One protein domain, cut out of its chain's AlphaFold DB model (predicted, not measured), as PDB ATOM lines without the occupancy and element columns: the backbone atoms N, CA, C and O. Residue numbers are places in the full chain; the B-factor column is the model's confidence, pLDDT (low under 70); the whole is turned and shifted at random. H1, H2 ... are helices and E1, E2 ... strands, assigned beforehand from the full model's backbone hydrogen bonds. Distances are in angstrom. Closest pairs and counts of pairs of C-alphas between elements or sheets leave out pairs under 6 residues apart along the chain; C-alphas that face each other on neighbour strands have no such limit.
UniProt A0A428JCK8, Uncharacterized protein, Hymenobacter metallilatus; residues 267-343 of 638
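What this domain is: This is residues 267 to 343 of the 638 residues of an uncharacterized protein of Hymenobacter metallilatus (UniProt A0A428JCK8). A long two-stranded hairpin, E1 and E2, makes one end of this flat, drawn-out domain, and a wide loop with the short strands E3 and E4 in its two legs makes the other. The short helix H1 lies between these ends, and residues 267 to 283 run out and fold back before E1 begins. The printed part has 77 residues, with E1, E2, H1, E3 and E4 in this order, mostly strand, though under half of the residues are in named elements. It is extended, with a radius of gyration of the C-alphas of 18.4 A and spans of 58 by 32 by 17 A.

Where its parts are: Start at C-alpha 267, at (183.832, 209.734, 112.105). Find C-alpha 284 at (196.240, 219.394, 111.001), where E1 begins; it runs 25.9 A to residue 294. E2, residues 298 to 307, covers 28.3 A. Then come H1, residues 309 to 312, E3, residues 322 to 325, and E4, residues 339 to 342, ending at (170.715, 211.965, 102.069).

How they stand to each other: Look first at the hairpin: E1 and E2 are antiparallel, at 156 degrees, with N 285 and O 306 2.8 A apart and N 294 and O 298 3.0 A apart, both within hydrogen-bond range. E1 bends by 67 degrees at residue 290. E1 and H1 are near each other, with 5 pairs of C-alphas within 10 A. H1 is too short for an O i to N i+4 pair, and its one O i to N i+3 pair is not within range. H1 and E3 are apart. E3 and E4 are near each other, with 9 pairs of C-alphas within 10 A; each pairs with no named strand.

The domain as a whole: The C-alphas farthest apart, of Asp 296 and Ser 343, are 61.2 A apart. The printed part has no cut. The link from E3 to E4, 13 residues, is long. The mean pLDDT of the printed part is 73.2; 22 residues are under 70, among them 293 to 298, 312 to 318 and 330 to 335.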
ATOM      1  N   GLU A 267     182.434 209.304 112.218       73.50
ATOM      2  CA  GLU A 267     183.832 209.734 112.105       73.50
ATOM      3  C   GLU A 267     184.816 208.560 112.222       73.50
ATOM      4  O   GLU A 267     184.780 207.769 113.169       73.50
ATOM      5  N   SER A 268     185.730 208.483 111.253       66.50
ATOM      6  CA  SER A 268     186.839 207.533 111.229       66.50
ATOM      7  C   SER A 268     188.165 208.274 111.417       66.50
ATOM      8  O   SER A 268     188.357 209.376 110.896       66.50
ATOM      9  N   GLY A 269     189.090 207.695 112.189       67.12
ATOM     10  CA  GLY A 269     190.406 208.297 112.422       67.12
ATOM     11  C   GLY A 269     191.166 208.530 111.110       67.12
ATOM     12  O   GLY A 269     191.137 207.697 110.207       67.12
ATOM     13  N   CYS A 270     191.844 209.676 110.983       73.00
ATOM     14  CA  CYS A 270     192.670 209.963 109.812       73.00
ATOM     15  C   CYS A 270     194.069 209.355 109.974       73.00
ATOM     16  O   CYS A 270     194.891 209.885 110.718       73.00
ATOM     17  N   ASP A 271     194.372 208.308 109.205       78.12
ATOM     18  CA  ASP A 271     195.679 207.627 109.230       78.12
ATOM     19  C   ASP A 271     196.753 208.302 108.350       78.12
ATOM     20  O   ASP A 271     197.779 207.707 108.018       78.12
ATOM     21  N   TYR A 272     196.535 209.552 107.927       77.31
ATOM     22  CA  TYR A 272     197.463 210.250 107.037       77.31
ATOM     23  C   TYR A 272     198.801 210.546 107.732       77.31
ATOM     24  O   TYR A 272     198.841 211.160 108.803       77.31
ATOM     25  N   GLN A 273     199.901 210.172 107.072       78.38
ATOM     26  CA  GLN A 273     201.269 210.426 107.520       78.38
ATOM     27  C   GLN A 273     202.099 211.036 106.381       78.38
ATOM     28  O   GLN A 273     202.085 210.550 105.251       78.38
ATOM     29  N   THR A 274     202.832 212.111 106.670       76.38
ATOM     30  CA  THR A 274     203.771 212.717 105.709       76.38
ATOM     31  C   THR A 274     204.991 211.815 105.478       76.38
ATOM     32  O   THR A 274     205.328 211.045 106.381       76.38
ATOM     33  N   PRO A 275     205.745 211.979 104.371       76.06
ATOM     34  CA  PRO A 275     207.039 211.309 104.177       76.06
ATOM     35  C   PRO A 275     208.029 211.530 105.335       76.06
ATOM     36  O   PRO A 275     208.810 210.640 105.654       76.06
ATOM     37  N   ASP A 276     207.932 212.682 106.008       74.44
ATOM     38  CA  ASP A 276     208.747 213.074 107.167       74.44
ATOM     39  C   ASP A 276     208.262 212.443 108.499       74.44
ATOM     40  O   ASP A 276     208.738 212.795 109.576       74.44
ATOM     41  N   GLY A 277     207.282 211.531 108.458       75.88
ATOM     42  CA  GLY A 277     206.802 210.768 109.616       75.88
ATOM     43  C   GLY A 277     205.763 211.462 110.510       75.88
ATOM     44  O   GLY A 277     205.252 210.824 111.430       75.88
ATOM     45  N   GLN A 278     205.391 212.715 110.244       81.12
ATOM     46  CA  GLN A 278     204.372 213.447 111.012       81.12
ATOM     47  C   GLN A 278     202.960 212.948 110.679       81.12
ATOM     48  O   GLN A 278     202.625 212.764 109.507       81.12
ATOM     49  N   ARG A 279     202.142 212.719 111.712       80.38
ATOM     50  CA  ARG A 279     200.767 212.209 111.594       80.38
ATOM     51  C   ARG A 279     199.743 213.337 111.662       80.38
ATOM     52  O   ARG A 279     200.014 214.400 112.216       80.38
ATOM     53  N   CYS A 280     198.574 213.091 111.081       78.81
ATOM     54  CA  CYS A 280     197.416 213.963 111.223       78.81
ATOM     55  C   CYS A 280     196.877 213.908 112.659       78.81
ATOM     56  O   CYS A 280     196.540 212.836 113.158       78.81
ATOM     57  N   GLU A 281     196.742 215.067 113.296       77.00
ATOM     58  CA  GLU A 281     196.101 215.224 114.601       77.00
ATOM     59  C   GLU A 281     194.915 216.177 114.426       77.00
ATOM     60  O   GLU A 281     195.090 217.385 114.286       77.00
ATOM     61  N   GLY A 282     193.694 215.638 114.342       68.44
ATOM     62  CA  GLY A 282     192.477 216.459 114.244       68.44
ATOM     63  C   GLY A 282     192.389 217.341 112.989       68.44
ATOM     64  O   GLY A 282     191.866 218.449 113.052       68.44
ATOM     65  N   GLY A 283     192.920 216.883 111.849       71.94
ATOM     66  CA  GLY A 283     192.849 217.607 110.570       71.94
ATOM     67  C   GLY A 283     194.022 218.547 110.285       71.94
ATOM     68  O   GLY A 283     194.073 219.155 109.212       71.94
ATOM     69  N   VAL A 284     195.003 218.626 111.186       80.62
ATOM     70  CA  VAL A 284     196.240 219.394 111.001       80.62
ATOM     71  C   VAL A 284     197.481 218.512 111.131       80.62
ATOM     72  O   VAL A 284     197.466 217.461 111.764       80.62
ATOM     73  N   ILE A 285     198.562 218.941 110.487       82.06
ATOM     74  CA  ILE A 285     199.884 218.323 110.531       82.06
ATOM     75  C   ILE A 285     200.843 219.365 111.087       82.06
ATOM     76  O   ILE A 285     201.009 220.442 110.510       82.06
ATOM     77  N   ASN A 286     201.499 219.040 112.194       80.69
ATOM     78  CA  ASN A 286     202.491 219.909 112.809       80.69
ATOM     79  C   ASN A 286     203.877 219.572 112.250       80.69
ATOM     80  O   ASN A 286     204.545 218.649 112.721       80.69
ATOM     81  N   LYS A 287     204.315 220.321 111.229       79.44
ATOM     82  CA  LYS A 287     205.631 220.129 110.618       79.44
ATOM     83  C   LYS A 287     206.720 220.822 111.422       79.44
ATOM     84  O   LYS A 287     206.682 222.035 111.585       79.44
ATOM     85  N   ILE A 288     207.709 220.074 111.903       79.25
ATOM     86  CA  ILE A 288     208.884 220.658 112.567       79.25
ATOM     87  C   ILE A 288     209.693 221.433 111.517       79.25
ATOM     88  O   ILE A 288     210.080 220.870 110.494       79.25
ATOM     89  N   THR A 289     209.915 222.725 111.753       74.19
ATOM     90  CA  THR A 289     210.600 223.635 110.814       74.19
ATOM     91  C   THR A 289     211.938 224.144 111.335       74.19
ATOM     92  O   THR A 289     212.840 224.398 110.541       74.19
ATOM     93  N   ALA A 290     212.090 224.266 112.652       75.19
ATOM     94  CA  ALA A 290     213.328 224.667 113.311       75.19
ATOM     95  C   ALA A 290     213.336 224.161 114.762       75.19
ATOM     96  O   ALA A 290     212.340 223.607 115.224       75.19
ATOM     97  N   TYR A 291     214.435 224.379 115.480       75.38
ATOM     98  CA  TYR A 291     214.519 224.202 116.928       75.38
ATOM     99  C   TYR A 291     214.952 225.529 117.550       75.38
ATOM    100  O   TYR A 291     215.979 226.083 117.155       75.38
ATOM    101  N   ASP A 292     214.177 226.038 118.501       73.88
ATOM    102  CA  ASP A 292     214.510 227.242 119.259       73.88
ATOM    103  C   ASP A 292     215.245 226.833 120.544       73.88
ATOM    104  O   ASP A 292     214.873 225.860 121.198       73.88
ATOM    105  N   THR A 293     216.315 227.543 120.903       66.88
ATOM    106  CA  THR A 293     217.082 227.253 122.129       66.88
ATOM    107  C   THR A 293     216.589 228.151 123.255       66.88
ATOM    108  O   THR A 293     216.642 229.375 123.132       66.88
ATOM    109  N   ILE A 294     216.105 227.558 124.345       69.44
ATOM    110  CA  ILE A 294     215.686 228.294 125.548       69.44
ATOM    111  C   ILE A 294     216.838 228.273 126.566       69.44
ATOM    112  O   ILE A 294     217.753 227.460 126.448       69.44
ATOM    113  N   GLY A 295     216.824 229.219 127.514       56.28
ATOM    114  CA  GLY A 295     217.942 229.707 128.344       56.28
ATOM    115  C   GLY A 295     218.868 228.706 129.049       56.28
ATOM    116  O   GLY A 295     219.925 229.135 129.497       56.28
ATOM    117  N   ASP A 296     218.550 227.410 129.066       61.00
ATOM    118  CA  ASP A 296     219.382 226.346 129.646       61.00
ATOM    119  C   ASP A 296     220.012 225.404 128.592       61.00
ATOM    120  O   ASP A 296     220.552 224.350 128.922       61.00
ATOM    121  N   GLY A 297     219.974 225.771 127.303       65.44
ATOM    122  CA  GLY A 297     220.517 224.959 126.201       65.44
ATOM    123  C   GLY A 297     219.562 223.874 125.689       65.44
ATOM    124  O   GLY A 297     219.928 223.096 124.807       65.44
ATOM    125  N   GLU A 298     218.335 223.835 126.209       65.00
ATOM    126  CA  GLU A 298     217.280 222.924 125.773       65.00
ATOM    127  C   GLU A 298     216.692 223.396 124.434       65.00
ATOM    128  O   GLU A 298     216.314 224.561 124.267       65.00
ATOM    129  N   GLN A 299     216.661 222.490 123.452       73.06
ATOM    130  CA  GLN A 299     216.130 222.752 122.116       73.06
ATOM    131  C   GLN A 299     214.659 222.354 122.044       73.06
ATOM    132  O   GLN A 299     214.320 221.180 122.187       73.06
ATOM    133  N   VAL A 300     213.790 223.319 121.756       74.56
ATOM    134  CA  VAL A 300     212.350 223.097 121.608       74.56
ATOM    135  C   VAL A 300     211.981 223.161 120.124       74.56
ATOM    136  O   VAL A 300     212.299 224.151 119.462       74.56
ATOM    137  N   PRO A 301     211.338 222.126 119.556       74.44
ATOM    138  CA  PRO A 301     210.938 222.130 118.154       74.44
ATOM    139  C   PRO A 301     209.893 223.216 117.877       74.44
ATOM    140  O   PRO A 301     208.890 223.346 118.577       74.44
ATOM    141  N   ARG A 302     210.110 223.967 116.800       74.62
ATOM    142  CA  ARG A 302     209.177 224.949 116.256       74.62
ATOM    143  C   ARG A 302     208.330 224.296 115.173       74.62
ATOM    144  O   ARG A 302     208.844 223.836 114.150       74.62
ATOM    145  N   TYR A 303     207.024 224.282 115.392       77.44
ATOM    146  CA  TYR A 303     206.062 223.670 114.485       77.44
ATOM    147  C   TYR A 303     205.460 224.706 113.530       77.44
ATOM    148  O   TYR A 303     205.107 225.813 113.932       77.44
ATOM    149  N   GLN A 304     205.303 224.325 112.266       79.56
ATOM    150  CA  GLN A 304     204.415 224.966 111.309       79.56
ATOM    151  C   GLN A 304     203.179 224.083 111.153       79.56
ATOM    152  O   GLN A 304     203.270 222.945 110.689       79.56
ATOM    153  N   THR A 305     202.022 224.607 111.538       79.25
ATOM    154  CA  THR A 305     200.745 223.914 111.374       79.25
ATOM    155  C   THR A 305     200.299 224.013 109.917       79.25
ATOM    156  O   THR A 305     200.032 225.099 109.402       79.25
ATOM    157  N   LEU A 306     200.230 222.871 109.243       78.81
ATOM    158  CA  LEU A 306     199.715 222.719 107.886       78.81
ATOM    159  C   LEU A 306     198.372 221.986 107.954       78.81
ATOM    160  O   LEU A 306     198.191 221.097 108.783       78.81
ATOM    161  N   LYS A 307     197.417 222.324 107.084       79.25
ATOM    162  CA  LYS A 307     196.180 221.537 106.982       79.25
ATOM    163  C   LYS A 307     196.492 220.155 106.405       79.25
ATOM    164  O   LYS A 307     197.254 220.048 105.444       79.25
ATOM    165  N   CYS A 308     195.900 219.104 106.969       76.38
ATOM    166  CA  CYS A 308     196.069 217.750 106.454       76.38
ATOM    167  C   CYS A 308     195.446 217.636 105.049       76.38
ATOM    168  O   CYS A 308     194.250 217.913 104.907       76.38
ATOM    169  N   PRO A 309     196.188 217.200 104.013       74.12
ATOM    170  CA  PRO A 309     195.653 217.059 102.659       74.12
ATOM    171  C   PRO A 309     194.473 216.082 102.578       74.12
ATOM    172  O   PRO A 309     193.514 216.341 101.856       74.12
ATOM    173  N   ALA A 310     194.511 214.994 103.357       73.38
ATOM    174  CA  ALA A 310     193.449 213.988 103.387       73.38
ATOM    175  C   ALA A 310     192.161 214.501 104.054       73.38
ATOM    176  O   ALA A 310     191.071 214.197 103.583       73.38
ATOM    177  N   CYS A 311     192.272 215.309 105.114       70.81
ATOM    178  CA  CYS A 311     191.107 215.912 105.771       70.81
ATOM    179  C   CYS A 311     190.555 217.105 104.979       70.81
ATOM    180  O   CYS A 311     189.346 217.252 104.870       70.81
ATOM    181  N   THR A 312     191.419 217.914 104.359       67.88
ATOM    182  CA  THR A 312     190.993 219.070 103.545       67.88
ATOM    183  C   THR A 312     190.222 218.629 102.296       67.88
ATOM    184  O   THR A 312     189.331 219.334 101.837       67.88
ATOM    185  N   ALA A 313     190.512 217.442 101.753       62.50
ATOM    186  CA  ALA A 313     189.733 216.864 100.657       62.50
ATOM    187  C   ALA A 313     188.282 216.510 101.057       62.50
ATOM    188  O   ALA A 313     187.425 216.430 100.178       62.50
ATOM    189  N   LYS A 314     187.996 216.333 102.359       62.91
ATOM    190  CA  LYS A 314     186.650 216.057 102.890       62.91
ATOM    191  C   LYS A 314     185.794 217.324 103.091       62.91
ATOM    192  O   LYS A 314     184.589 217.197 103.258       62.91
ATOM    193  N   ASP A 315     186.376 218.531 103.032       58.69
ATOM    194  CA  ASP A 315     185.657 219.808 103.261       58.69
ATOM    195  C   ASP A 315     184.679 220.189 102.125       58.69
ATOM    196  O   ASP A 315     183.846 221.084 102.281       58.69
ATOM    197  N   LEU A 316     184.765 219.544 100.957       57.88
ATOM    198  CA  LEU A 316     183.890 219.832  99.820       57.88
ATOM    199  C   LEU A 316     182.562 219.080  99.965       57.88
ATOM    200  O   LEU A 316     182.481 217.911  99.615       57.88
ATOM    201  N   LEU A 317     181.510 219.759 100.428       64.62
ATOM    202  CA  LEU A 317     180.135 219.241 100.444       64.62
ATOM    203  C   LEU A 317     179.504 219.321  99.041       64.62
ATOM    204  O   LEU A 317     179.319 220.406  98.492       64.62
ATOM    205  N   GLY A 318     179.128 218.179  98.466       69.62
ATOM    206  CA  GLY A 318     178.544 218.090  97.126       69.62
ATOM    207  C   GLY A 318     177.962 216.705  96.820       69.62
ATOM    208  O   GLY A 318     178.020 215.818  97.672       69.62
ATOM    209  N   PRO A 319     177.384 216.508  95.624       73.25
ATOM    210  CA  PRO A 319     176.894 215.199  95.197       73.25
ATOM    211  C   PRO A 319     177.995 214.129  95.268       73.25
ATOM    212  O   PRO A 319     179.124 214.369  94.836       73.25
ATOM    213  N   GLY A 320     177.671 212.962  95.831       74.56
ATOM    214  CA  GLY A 320     178.579 211.818  95.980       74.56
ATOM    215  C   GLY A 320     179.601 211.926  97.115       74.56
ATOM    216  O   GLY A 320     180.503 211.095  97.200       74.56
ATOM    217  N   VAL A 321     179.492 212.938  97.978       79.38
ATOM    218  CA  VAL A 321     180.418 213.150  99.101       79.38
ATOM    219  C   VAL A 321     180.028 212.290 100.299       79.38
ATOM    220  O   VAL A 321     178.847 212.061 100.559       79.38
ATOM    221  N   TYR A 322     181.042 211.838 101.039       75.88
ATOM    222  CA  TYR A 322     180.880 211.186 102.331       75.88
ATOM    223  C   TYR A 322     181.016 212.208 103.465       75.88
ATOM    224  O   TYR A 322     182.044 212.878 103.569       75.88
ATOM    225  N   VAL A 323     179.992 212.327 104.306       78.75
ATOM    226  CA  VAL A 323     179.946 213.242 105.451       78.75
ATOM    227  C   VAL A 323     180.112 212.455 106.740       78.75
ATOM    228  O   VAL A 323     179.341 211.544 107.036       78.75
ATOM    229  N   GLU A 324     181.114 212.830 107.524       76.50
ATOM    230  CA  GLU A 324     181.345 212.236 108.834       76.50
ATOM    231  C   GLU A 324     180.484 212.926 109.899       76.50
ATOM    232  O   GLU A 324     180.337 214.149 109.914       76.50
ATOM    233  N   VAL A 325     179.879 212.123 110.772       77.06
ATOM    234  CA  VAL A 325     179.011 212.565 111.870       77.06
ATOM    235  C   VAL A 325     179.623 212.065 113.183       77.06
ATOM    236  O   VAL A 325     180.174 210.959 113.193       77.06
ATOM    237  N   PRO A 326     179.562 212.820 114.296       76.12
ATOM    238  CA  PRO A 326     180.182 212.392 115.546       76.12
ATOM    239  C   PRO A 326     179.690 211.012 115.987       76.12
ATOM    240  O   PRO A 326     178.488 210.740 115.971       76.12
ATOM    241  N   ALA A 327     180.620 210.141 116.381       73.31
ATOM    242  CA  ALA A 327     180.273 208.812 116.868       73.31
ATOM    243  C   ALA A 327     179.452 208.903 118.176       73.31
ATOM    244  O   ALA A 327     179.753 209.744 119.030       73.31
ATOM    245  N   PRO A 328     178.436 208.041 118.367       71.88
ATOM    246  CA  PRO A 328     177.600 208.061 119.561       71.88
ATOM    247  C   PRO A 328     178.428 207.785 120.821       71.88
ATOM    248  O   PRO A 328     179.262 206.877 120.858       71.88
ATOM    249  N   SER A 329     178.181 208.563 121.873       72.56
ATOM    250  CA  SER A 329     178.833 208.407 123.176       72.56
ATOM    251  C   SER A 329     177.880 207.759 124.183       72.56
ATOM    252  O   SER A 329     176.672 207.679 123.964       72.56
ATOM    253  N   LYS A 330     178.406 207.302 125.328       65.25
ATOM    254  CA  LYS A 330     177.571 206.746 126.410       65.25
ATOM    255  C   LYS A 330     176.554 207.756 126.966       65.25
ATOM    256  O   LYS A 330     175.522 207.327 127.473       65.25
ATOM    257  N   ASP A 331     176.834 209.055 126.842       69.31
ATOM    258  CA  ASP A 331     175.993 210.142 127.357       69.31
ATOM    259  C   ASP A 331     174.990 210.670 126.312       69.31
ATOM    260  O   ASP A 331     173.966 211.244 126.678       69.31
ATOM    261  N   MET A 332     175.248 210.443 125.014       64.00
ATOM    262  CA  MET A 332     174.318 210.707 123.907       64.00
ATOM    263  C   MET A 332     174.213 209.474 122.995       64.00
ATOM    264  O   MET A 332     174.895 209.407 121.967       64.00
ATOM    265  N   PRO A 333     173.376 208.486 123.362       66.62
ATOM    266  CA  PRO A 333     173.116 207.340 122.503       66.62
ATOM    267  C   PRO A 333     172.343 207.790 121.255       66.62
ATOM    268  O   PRO A 333     171.192 208.218 121.353       66.62
ATOM    269  N   ASP A 334     172.973 207.689 120.083       66.81
ATOM    270  CA  ASP A 334     172.306 207.860 118.788       66.81
ATOM    271  C   ASP A 334     171.779 206.498 118.311       66.81
ATOM    272  O   ASP A 334     172.504 205.502 118.316       66.81
ATOM    273  N   THR A 335     170.497 206.439 117.951       69.88
ATOM    274  CA  THR A 335     169.804 205.219 117.506       69.88
ATOM    275  C   THR A 335     169.735 205.087 115.986       69.88
ATOM    276  O   THR A 335     169.108 204.154 115.485       69.88
ATOM    277  N   ARG A 336     170.335 206.023 115.243       70.25
ATOM    278  CA  ARG A 336     170.393 205.978 113.778       70.25
ATOM    279  C   ARG A 336     171.351 204.890 113.284       70.25
ATOM    280  O   ARG A 336     172.291 204.505 113.978       70.25
ATOM    281  N   ASP A 337     171.120 204.428 112.057       75.94
ATOM    282  CA  ASP A 337     171.991 203.462 111.387       75.94
ATOM    283  C   ASP A 337     173.428 204.005 111.231       75.94
ATOM    284  O   ASP A 337     173.613 205.207 111.050       75.94
ATOM    285  N   PRO A 338     174.465 203.147 111.261       75.12
ATOM    286  CA  PRO A 338     175.869 203.574 111.205       75.12
ATOM    287  C   PRO A 338     176.293 204.206 109.874       75.12
ATOM    288  O   PRO A 338     177.352 204.831 109.785       75.12
ATOM    289  N   ILE A 339     175.479 204.019 108.839       79.38
ATOM    290  CA  ILE A 339     175.624 204.640 107.533       79.38
ATOM    291  C   ILE A 339     174.235 204.978 107.003       79.38
ATOM    292  O   ILE A 339     173.301 204.188 107.138       79.38
ATOM    293  N   GLY A 340     174.099 206.136 106.368       81.31
ATOM    294  CA  GLY A 340     172.858 206.545 105.728       81.31
ATOM    295  C   GLY A 340     173.099 207.365 104.470       81.31
ATOM    296  O   GLY A 340     174.221 207.752 104.150       81.31
ATOM    297  N   MET A 341     172.021 207.619 103.734       82.75
ATOM    298  CA  MET A 341     172.041 208.423 102.517       82.75
ATOM    299  C   MET A 341     171.106 209.615 102.677       82.75
ATOM    300  O   MET A 341     169.981 209.472 103.155       82.75
ATOM    301  N   VAL A 342     171.561 210.787 102.250       80.88
ATOM    302  CA  VAL A 342     170.715 211.965 102.069       80.88
ATOM    303  C   VAL A 342     170.336 212.022 100.596       80.88
ATOM    304  O   VAL A 342     171.152 212.384  99.748       80.88
ATOM    305  N   SER A 343     169.103 211.622 100.296       73.94
ATOM    306  CA  SER A 343     168.512 211.717  98.962       73.94
ATOM    307  C   SER A 343     167.657 212.985  98.827       73.94
ATOM    308  O   SER A 343     167.108 213.483  99.816       73.94
TER     309      SER A 343